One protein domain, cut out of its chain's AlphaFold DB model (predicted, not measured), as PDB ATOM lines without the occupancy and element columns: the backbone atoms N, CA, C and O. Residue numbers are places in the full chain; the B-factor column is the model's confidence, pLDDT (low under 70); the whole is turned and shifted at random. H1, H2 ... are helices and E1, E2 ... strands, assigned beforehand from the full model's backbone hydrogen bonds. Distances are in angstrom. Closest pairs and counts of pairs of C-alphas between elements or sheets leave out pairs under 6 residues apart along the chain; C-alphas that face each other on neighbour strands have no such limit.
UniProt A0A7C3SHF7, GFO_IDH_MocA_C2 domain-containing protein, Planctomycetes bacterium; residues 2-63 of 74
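Overview. This is residues 2 to 63 of the 74 residues of the protein "GFO_IDH_MocA_C2 domain-containing protein" of Planctomycetes bacterium (UniProt A0A7C3SHF7). This is a long, dumbbell-like rod: the long helix H2 makes the shaft, helix H1 stands alone past the shaft's beginning, and beyond residue 40 the backbone folds back into a small head made of the hairpin E1 E2 and the short helix H3. The printed part has 62 residues with three named helices and two named strands, in the order H1 H2 E1 E2 H3, and its class is mostly helix. The sheet E1 - E2 is antiparallel. The whole is only just extended, close to loose, with a radius of gyration of the C-alphas of 16.2 A and spans of 45 by 21 by 15 A.

Along the chain. Find C-alpha 2 at (35.157, -3.676, -55.226); from there H1 runs 16.4 A through residues 2 to 13. Go on to C-alpha 21 at (23.537, -13.980, -46.231), where H2 begins; it covers residues 21 to 40 and 28.1 A. E1 is residues 45 to 47, 7.0 A, and E2 residues 52 to 55, 9.0 A. H3, residues 57 to 62, is 10.3 A long and ends at C-alpha 62, (28.225, -32.816, -35.397).

Arrangement. H1 is apart from H2, E1, E2 and H3. H2, with residues 36 to 40 alone, only just touches H3, with 3 pairs of C-alphas within 8 A, the closest those of Ile 36 and Leu 62 at 6.7 A. They run opposite ways at a steep tilt of 68 degrees, only just short of about perpendicular. In the hairpin E1 and E2, look at N 45 and O 55, 2.9 A, within hydrogen-bond range. The closest C-alphas of E2 and H3 are those of Ile 53 and Asn 60, 5.8 A. Every O i to N i+4 pair is within range in H1, 15 of 16 in H2, and 0 of 2 in H3, where 3 of 3 O i to N i+3 pairs are.

Size, cuts and confidence. The two C-alphas farthest apart, those of Lys 12 and Gly 41, are 46.6 A apart. The printed part has no cut and no long link; no printed residue is under 70 in pLDDT.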
ATOM      1  N   LEU A   2      36.479  -3.600 -54.575       86.44
ATOM      2  CA  LEU A   2      35.157  -3.676 -55.226       86.44
ATOM      3  C   LEU A   2      34.024  -4.228 -54.326       86.44
ATOM      4  O   LEU A   2      32.910  -3.714 -54.365       86.44
ATOM      5  N   HIS A   3      34.305  -5.221 -53.476       93.12
ATOM      6  CA  HIS A   3      33.285  -5.873 -52.637       93.12
ATOM      7  C   HIS A   3      32.699  -4.951 -51.550       93.12
ATOM      8  O   HIS A   3      31.485  -4.789 -51.459       93.12
ATOM      9  N   ALA A   4      33.555  -4.270 -50.779       95.56
ATOM     10  CA  ALA A   4      33.109  -3.340 -49.739       95.56
ATOM     11  C   ALA A   4      32.279  -2.175 -50.308       95.56
ATOM     12  O   ALA A   4      31.325  -1.727 -49.678       95.56
ATOM     13  N   ARG A   5      32.606  -1.705 -51.524       96.88
ATOM     14  CA  ARG A   5      31.820  -0.672 -52.209       96.88
ATOM     15  C   ARG A   5      30.410  -1.163 -52.541       96.88
ATOM     16  O   ARG A   5      29.461  -0.469 -52.196       96.88
ATOM     17  N   ASN A   6      30.284  -2.360 -53.125       97.06
ATOM     18  CA  ASN A   6      28.986  -2.985 -53.403       97.06
ATOM     19  C   ASN A   6      28.125  -3.069 -52.135       97.06
ATOM     20  O   ASN A   6      26.981  -2.629 -52.156       97.06
ATOM     21  N   PHE A   7      28.692  -3.527 -51.017       95.94
ATOM     22  CA  PHE A   7      27.968  -3.593 -49.746       95.94
ATOM     23  C   PHE A   7      27.449  -2.218 -49.283       95.94
ATOM     24  O   PHE A   7      26.266  -2.075 -48.970       95.94
ATOM     25  N   LEU A   8      28.298  -1.183 -49.295       96.62
ATOM     26  CA  LEU A   8      27.898   0.178 -48.908       96.62
ATOM     27  C   LEU A   8      26.834   0.776 -49.843       96.62
ATOM     28  O   LEU A   8      25.956   1.511 -49.385       96.62
ATOM     29  N   ASP A   9      26.891   0.468 -51.138       97.44
ATOM     30  CA  ASP A   9      25.881   0.898 -52.110       97.44
ATOM     31  C   ASP A   9      24.543   0.188 -51.883       97.44
ATOM     32  O   ASP A   9      23.492   0.832 -51.891       97.44
ATOM     33  N   CYS A  10      24.568  -1.109 -51.587       97.56
ATOM     34  CA  CYS A  10      23.391  -1.894 -51.222       97.56
ATOM     35  C   CYS A  10      22.736  -1.392 -49.927       97.56
ATOM     36  O   CYS A  10      21.512  -1.314 -49.860       97.56
ATOM     37  N   ILE A  11      23.515  -0.943 -48.932       96.62
ATOM     38  CA  ILE A  11      22.964  -0.310 -47.718       96.62
ATOM     39  C   ILE A  11      22.134   0.931 -48.074       96.62
ATOM     40  O   ILE A  11      21.033   1.111 -47.550       96.62
ATOM     41  N   LYS A  12      22.645   1.784 -48.970       98.00
ATOM     42  CA  LYS A  12      21.971   3.030 -49.373       98.00
ATOM     43  C   LYS A  12      20.750   2.780 -50.246       98.00
ATOM     44  O   LYS A  12      19.716   3.409 -50.057       98.00
ATOM     45  N   THR A  13      20.889   1.884 -51.215       98.12
ATOM     46  CA  THR A  13      19.871   1.616 -52.241       98.12
ATOM     47  C   THR A  13      18.844   0.570 -51.816       98.12
ATOM     48  O   THR A  13      17.840   0.400 -52.500       98.12
ATOM     49  N   ARG A  14      19.098  -0.139 -50.708       97.00
ATOM     50  CA  ARG A  14      18.329  -1.306 -50.246       97.00
ATOM     51  C   ARG A  14      18.293  -2.461 -51.252       97.00
ATOM     52  O   ARG A  14      17.422  -3.319 -51.170       97.00
ATOM     53  N   GLN A  15      19.246  -2.498 -52.182       97.75
ATOM     54  CA  GLN A  15      19.419  -3.610 -53.114       97.75
ATOM     55  C   GLN A  15      20.147  -4.784 -52.457       97.75
ATOM     56  O   GLN A  15      20.900  -4.609 -51.498       97.75
ATOM     57  N   LYS A  16      19.948  -5.984 -53.004       97.06
ATOM     58  CA  LYS A  16      20.623  -7.206 -52.557       97.06
ATOM     59  C   LYS A  16      22.135  -7.134 -52.868       97.06
ATOM     60  O   LYS A  16      22.481  -6.833 -54.011       97.06
ATOM     61  N   PRO A  17      23.035  -7.388 -51.897       96.62
ATOM     62  CA  PRO A  17      24.475  -7.480 -52.155       96.62
ATOM     63  C   PRO A  17      24.840  -8.665 -53.052       96.62
ATOM     64  O   PRO A  17      24.129  -9.666 -53.083       96.62
ATOM     65  N   ASN A  18      25.996  -8.585 -53.717       95.19
ATOM     66  CA  ASN A  18      26.503  -9.691 -54.541       95.19
ATOM     67  C   ASN A  18      26.828 -10.950 -53.718       95.19
ATOM     68  O   ASN A  18      26.759 -12.050 -54.248       95.19
ATOM     69  N   ALA A  19      27.212 -10.781 -52.450       94.38
ATOM     70  CA  ALA A  19      27.354 -11.868 -51.487       94.38
ATOM     71  C   ALA A  19      26.428 -11.563 -50.310       94.38
ATOM     72  O   ALA A  19      26.794 -10.837 -49.384       94.38
ATOM     73  N   ASP A  20      25.184 -12.009 -50.422       95.94
ATOM     74  CA  ASP A  20      24.210 -11.881 -49.353       95.94
ATOM     75  C   ASP A  20      24.375 -13.004 -48.319       95.94
ATOM     76  O   ASP A  20      25.271 -13.846 -48.404       95.94
ATOM     77  N   VAL A  21      23.498 -12.998 -47.317       95.50
ATOM     78  CA  VAL A  21      23.537 -13.980 -46.231       95.50
ATOM     79  C   VAL A  21      23.267 -15.394 -46.742       95.50
ATOM     80  O   VAL A  21      23.942 -16.313 -46.297       95.50
ATOM     81  N   GLU A  22      22.343 -15.574 -47.689       95.44
ATOM     82  CA  GLU A  22      21.999 -16.899 -48.217       95.44
ATOM     83  C   GLU A  22      23.181 -17.536 -48.959       95.44
ATOM     84  O   GLU A  22      23.503 -18.699 -48.718       95.44
ATOM     85  N   GLU A  23      23.889 -16.783 -49.808       95.31
ATOM     86  CA  GLU A  23      25.076 -17.330 -50.474       95.31
ATOM     87  C   GLU A  23      26.249 -17.538 -49.511       95.31
ATOM     88  O   GLU A  23      27.002 -18.513 -49.630       95.31
ATOM     89  N   GLY A  24      26.387 -16.672 -48.504       95.62
ATOM     90  CA  GLY A  24      27.337 -16.882 -47.411       95.62
ATOM     91  C   GLY A  24      27.053 -18.172 -46.634       95.62
ATOM     92  O   GLY A  24      27.969 -18.950 -46.363       95.62
ATOM     93  N   HIS A  25      25.783 -18.434 -46.336       96.38
ATOM     94  CA  HIS A  25      25.319 -19.642 -45.659       96.38
ATOM     95  C   HIS A  25      25.622 -20.893 -46.485       96.38
ATOM     96  O   HIS A  25      26.370 -21.760 -46.038       96.38
ATOM     97  N   ARG A  26      25.163 -20.947 -47.742       95.12
ATOM     98  CA  ARG A  26      25.357 -22.109 -48.630       95.12
ATOM     99  C   ARG A  26      26.824 -22.435 -48.883       95.12
ATOM    100  O   ARG A  26      27.200 -23.610 -48.889       95.12
ATOM    101  N   SER A  27      27.659 -21.415 -49.086       96.19
ATOM    102  CA  SER A  27      29.100 -21.613 -49.279       96.19
ATOM    103  C   SER A  27      29.773 -22.167 -48.021       96.19
ATOM    104  O   SER A  27      30.572 -23.099 -48.116       96.19
ATOM    105  N   THR A  28      29.392 -21.666 -46.843       97.00
ATOM    106  CA  THR A  28      29.906 -22.147 -45.554       97.00
ATOM    107  C   THR A  28      29.458 -23.581 -45.264       97.00
ATOM    108  O   THR A  28      30.280 -24.401 -44.850       97.00
ATOM    109  N   THR A  29      28.196 -23.923 -45.550       97.38
ATOM    110  CA  THR A  29      27.634 -25.270 -45.357       97.38
ATOM    111  C   THR A  29      28.492 -26.346 -46.019       97.38
ATOM    112  O   THR A  29      28.788 -27.363 -45.396       97.38
ATOM    113  N   MET A  30      28.984 -26.117 -47.238       96.00
ATOM    114  CA  MET A  30      29.819 -27.103 -47.936       96.00
ATOM    115  C   MET A  30      31.160 -27.352 -47.236       96.00
ATOM    116  O   MET A  30      31.584 -28.502 -47.114       96.00
ATOM    117  N   SER A  31      31.821 -26.303 -46.734       97.88
ATOM    118  CA  SER A  31      33.064 -26.457 -45.966       97.88
ATOM    119  C   SER A  31      32.838 -27.203 -44.649       97.88
ATOM    120  O   SER A  31      33.656 -28.040 -44.268       97.88
ATOM    121  N   LEU A  32      31.718 -26.947 -43.970       97.69
ATOM    122  CA  LEU A  32      31.357 -27.641 -42.734       97.69
ATOM    123  C   LEU A  32      31.051 -29.123 -42.980       97.69
ATOM    124  O   LEU A  32      31.594 -29.980 -42.285       97.69
ATOM    125  N   LEU A  33      30.262 -29.444 -44.007       98.12
ATOM    126  CA  LEU A  33      29.964 -30.830 -44.380       98.12
ATOM    127  C   LEU A  33      31.223 -31.602 -44.785       98.12
ATOM    128  O   LEU A  33      31.349 -32.777 -44.443       98.12
ATOM    129  N   ALA A  34      32.181 -30.958 -45.459       98.06
ATOM    130  CA  ALA A  34      33.469 -31.576 -45.771       98.06
ATOM    131  C   ALA A  34      34.255 -31.936 -44.498       98.06
ATOM    132  O   ALA A  34      34.792 -33.039 -44.399       98.06
ATOM    133  N   ASN A  35      34.268 -31.048 -43.500       98.12
ATOM    134  CA  ASN A  35      34.892 -31.331 -42.207       98.12
ATOM    135  C   ASN A  35      34.184 -32.473 -41.469       98.12
ATOM    136  O   ASN A  35      34.848 -33.361 -40.942       98.12
ATOM    137  N   ILE A  36      32.848 -32.496 -41.467       98.38
ATOM    138  CA  ILE A  36      32.076 -33.585 -40.853       98.38
ATOM    139  C   ILE A  36      32.385 -34.909 -41.560       98.38
ATOM    140  O   ILE A  36      32.688 -35.892 -40.892       98.38
ATOM    141  N   SER A  37      32.389 -34.926 -42.897       98.12
ATOM    142  CA  SER A  37      32.736 -36.103 -43.705       98.12
ATOM    143  C   SER A  37      34.127 -36.643 -43.365       98.12
ATOM    144  O   SER A  37      34.299 -37.854 -43.221       98.12
ATOM    145  N   LEU A  38      35.101 -35.745 -43.173       98.19
ATOM    146  CA  LEU A  38      36.449 -36.099 -42.740       98.19
ATOM    147  C   LEU A  38      36.459 -36.732 -41.341       98.19
ATOM    148  O   LEU A  38      37.115 -37.751 -41.150       98.19
ATOM    149  N   VAL A  39      35.728 -36.159 -40.382       97.25
ATOM    150  CA  VAL A  39      35.647 -36.670 -39.001       97.25
ATOM    151  C   VAL A  39      35.003 -38.053 -38.950       97.25
ATOM    152  O   VAL A  39      35.519 -38.940 -38.275       97.25
ATOM    153  N   VAL A  40      33.899 -38.262 -39.671       97.06
ATOM    154  CA  VAL A  40      33.188 -39.553 -39.667       97.06
ATOM    155  C   VAL A  40      33.834 -40.599 -40.580       97.06
ATOM    156  O   VAL A  40      33.477 -41.774 -40.508       97.06
ATOM    157  N   GLY A  41      34.757 -40.186 -41.456       97.75
ATOM    158  CA  GLY A  41      35.445 -41.059 -42.409       97.75
ATOM    159  C   GLY A  41      34.531 -41.650 -43.486       97.75
ATOM    160  O   GLY A  41      34.822 -42.716 -44.026       97.75
ATOM    161  N   GLN A  42      33.402 -40.999 -43.779       96.81
ATOM    162  CA  GLN A  42      32.357 -41.503 -44.672       96.81
ATOM    163  C   GLN A  42      31.794 -40.386 -45.550       96.81
ATOM    164  O   GLN A  42      31.825 -39.204 -45.199       96.81
ATOM    165  N   ARG A  43      31.236 -40.775 -46.701       97.56
ATOM    166  CA  ARG A  43      30.456 -39.871 -47.548       97.56
ATOM    167  C   ARG A  43      29.159 -39.496 -46.831       97.56
ATOM    168  O   ARG A  43      28.469 -40.375 -46.328       97.56
ATOM    169  N   LEU A  44      28.810 -38.213 -46.875       98.25
ATOM    170  CA  LEU A  44      27.527 -37.716 -46.389       98.25
ATOM    171  C   LEU A  44      26.501 -37.646 -47.528       98.25
ATOM    172  O   LEU A  44      26.818 -37.220 -48.643       98.25
ATOM    173  N   GLU A  45      25.265 -38.029 -47.234       98.19
ATOM    174  CA  GLU A  45      24.085 -37.683 -48.024       98.19
ATOM    175  C   GLU A  45      23.364 -36.522 -47.333       98.19
ATOM    176  O   GLU A  45      23.001 -36.628 -46.163       98.19
ATOM    177  N   TRP A  46      23.205 -35.397 -48.031       97.88
ATOM    178  CA  TRP A  46      22.742 -34.133 -47.456       97.88
ATOM    179  C   TRP A  46      21.383 -33.723 -48.021       97.88
ATOM    180  O   TRP A  46      21.226 -33.587 -49.234       97.88
ATOM    181  N   ASP A  47      20.428 -33.473 -47.131       97.81
ATOM    182  CA  ASP A  47      19.176 -32.794 -47.437       97.81
ATOM    183  C   ASP A  47      19.383 -31.282 -47.295       97.81
ATOM    184  O   ASP A  47      19.358 -30.739 -46.191       97.81
ATOM    185  N   ALA A  48      19.589 -30.595 -48.418       96.00
ATOM    186  CA  ALA A  48      19.811 -29.151 -48.425       96.00
ATOM    187  C   ALA A  48      18.563 -28.324 -48.092       96.00
ATOM    188  O   ALA A  48      18.698 -27.144 -47.790       96.00
ATOM    189  N   GLN A  49      17.364 -28.908 -48.168       96.00
ATOM    190  CA  GLN A  49      16.128 -28.193 -47.865       96.00
ATOM    191  C   GLN A  49      15.841 -28.199 -46.363       96.00
ATOM    192  O   GLN A  49      15.421 -27.183 -45.818       96.00
ATOM    193  N   ASN A  50      16.046 -29.344 -45.708       96.56
ATOM    194  CA  ASN A  50      15.824 -29.495 -44.267       96.56
ATOM    195  C   ASN A  50      17.097 -29.314 -43.432       96.56
ATOM    196  O   ASN A  50      17.022 -29.377 -42.207       96.56
ATOM    197  N   GLU A  51      18.238 -29.140 -44.096       96.75
ATOM    198  CA  GLU A  51      19.570 -29.005 -43.510       96.75
ATOM    199  C   GLU A  51      19.929 -30.159 -42.570       96.75
ATOM    200  O   GLU A  51      20.326 -29.972 -41.419       96.75
ATOM    201  N   LYS A  52      19.772 -31.389 -43.076       97.75
ATOM    202  CA  LYS A  52      20.033 -32.623 -42.322       97.75
ATOM    203  C   LYS A  52      20.871 -33.613 -43.104       97.75
ATOM    204  O   LYS A  52      20.735 -33.763 -44.318       97.75
ATOM    205  N   ILE A  53      21.698 -34.359 -42.381       98.38
ATOM    206  CA  ILE A  53      22.422 -35.492 -42.952       98.38
ATOM    207  C   ILE A  53      21.472 -36.693 -42.977       98.38
ATOM    208  O   ILE A  53      21.013 -37.163 -41.934       98.38
ATOM    209  N   ILE A  54      21.162 -37.185 -44.175       98.38
ATOM    210  CA  ILE A  54      20.322 -38.367 -44.405       98.38
ATOM    211  C   ILE A  54      21.090 -39.637 -44.016       98.38
ATOM    212  O   ILE A  54      20.521 -40.544 -43.403       98.38
ATOM    213  N   SER A  55      22.385 -39.692 -44.348       96.81
ATOM    214  CA  SER A  55      23.261 -40.833 -44.075       96.81
ATOM    215  C   SER A  55      24.737 -40.411 -43.990       96.81
ATOM    216  O   SER A  55      25.174 -39.645 -44.857       96.81
ATOM    217  N   PRO A  56      25.517 -40.903 -43.004       97.12
ATOM    218  CA  PRO A  56      25.083 -41.640 -41.809       97.12
ATOM    219  C   PRO A  56      24.368 -40.713 -40.809       97.12
ATOM    220  O   PRO A  56      24.750 -39.554 -40.643       97.12
ATOM    221  N   LYS A  57      23.314 -41.201 -40.142       96.38
ATOM    222  CA  LYS A  57      22.444 -40.355 -39.299       96.38
ATOM    223  C   LYS A  57      23.159 -39.803 -38.070       96.38
ATOM    224  O   LYS A  57      22.856 -38.689 -37.651       96.38
ATOM    225  N   GLU A  58      24.120 -40.547 -37.540       95.81
ATOM    226  CA  GLU A  58      24.932 -40.200 -36.372       95.81
ATOM    227  C   GLU A  58      25.766 -38.932 -36.616       95.81
ATOM    228  O   GLU A  58      26.104 -38.213 -35.682       95.81
ATOM    229  N   ALA A  59      26.051 -38.591 -37.877       97.75
ATOM    230  CA  ALA A  59      26.776 -37.368 -38.212       97.75
ATOM    231  C   ALA A  59      25.978 -36.083 -37.916       97.75
ATOM    232  O   ALA A  59      26.576 -35.009 -37.851       97.75
ATOM    233  N   ASN A  60      24.653 -36.166 -37.715       97.38
ATOM    234  CA  ASN A  60      23.856 -35.002 -37.306       97.38
ATOM    235  C   ASN A  60      24.268 -34.472 -35.923       97.38
ATOM    236  O   ASN A  60      24.108 -33.279 -35.679       97.38
ATOM    237  N   ASP A  61      24.869 -35.302 -35.063       95.31
ATOM    238  CA  ASP A  61      25.385 -34.871 -33.755       95.31
ATOM    239  C   ASP A  61      26.520 -33.837 -33.892       95.31
ATOM    240  O   ASP A  61      26.793 -33.082 -32.963       95.31
ATOM    241  N   LEU A  62      27.157 -33.765 -35.070       96.50
ATOM    242  CA  LEU A  62      28.225 -32.816 -35.397       96.50
ATOM    243  C   LEU A  62      27.716 -31.535 -36.083       96.50
ATOM    244  O   LEU A  62      28.514 -30.636 -36.348       96.50
ATOM    245  N   LEU A  63      26.412 -31.428 -36.375       95.31
ATOM    246  CA  LEU A  63      25.806 -30.191 -36.895       95.31
ATOM    247  C   LEU A  63      25.628 -29.127 -35.807       95.31
ATOM    248  O   LEU A  63      25.385 -27.960 -36.112       95.31
TER     249      LEU A  63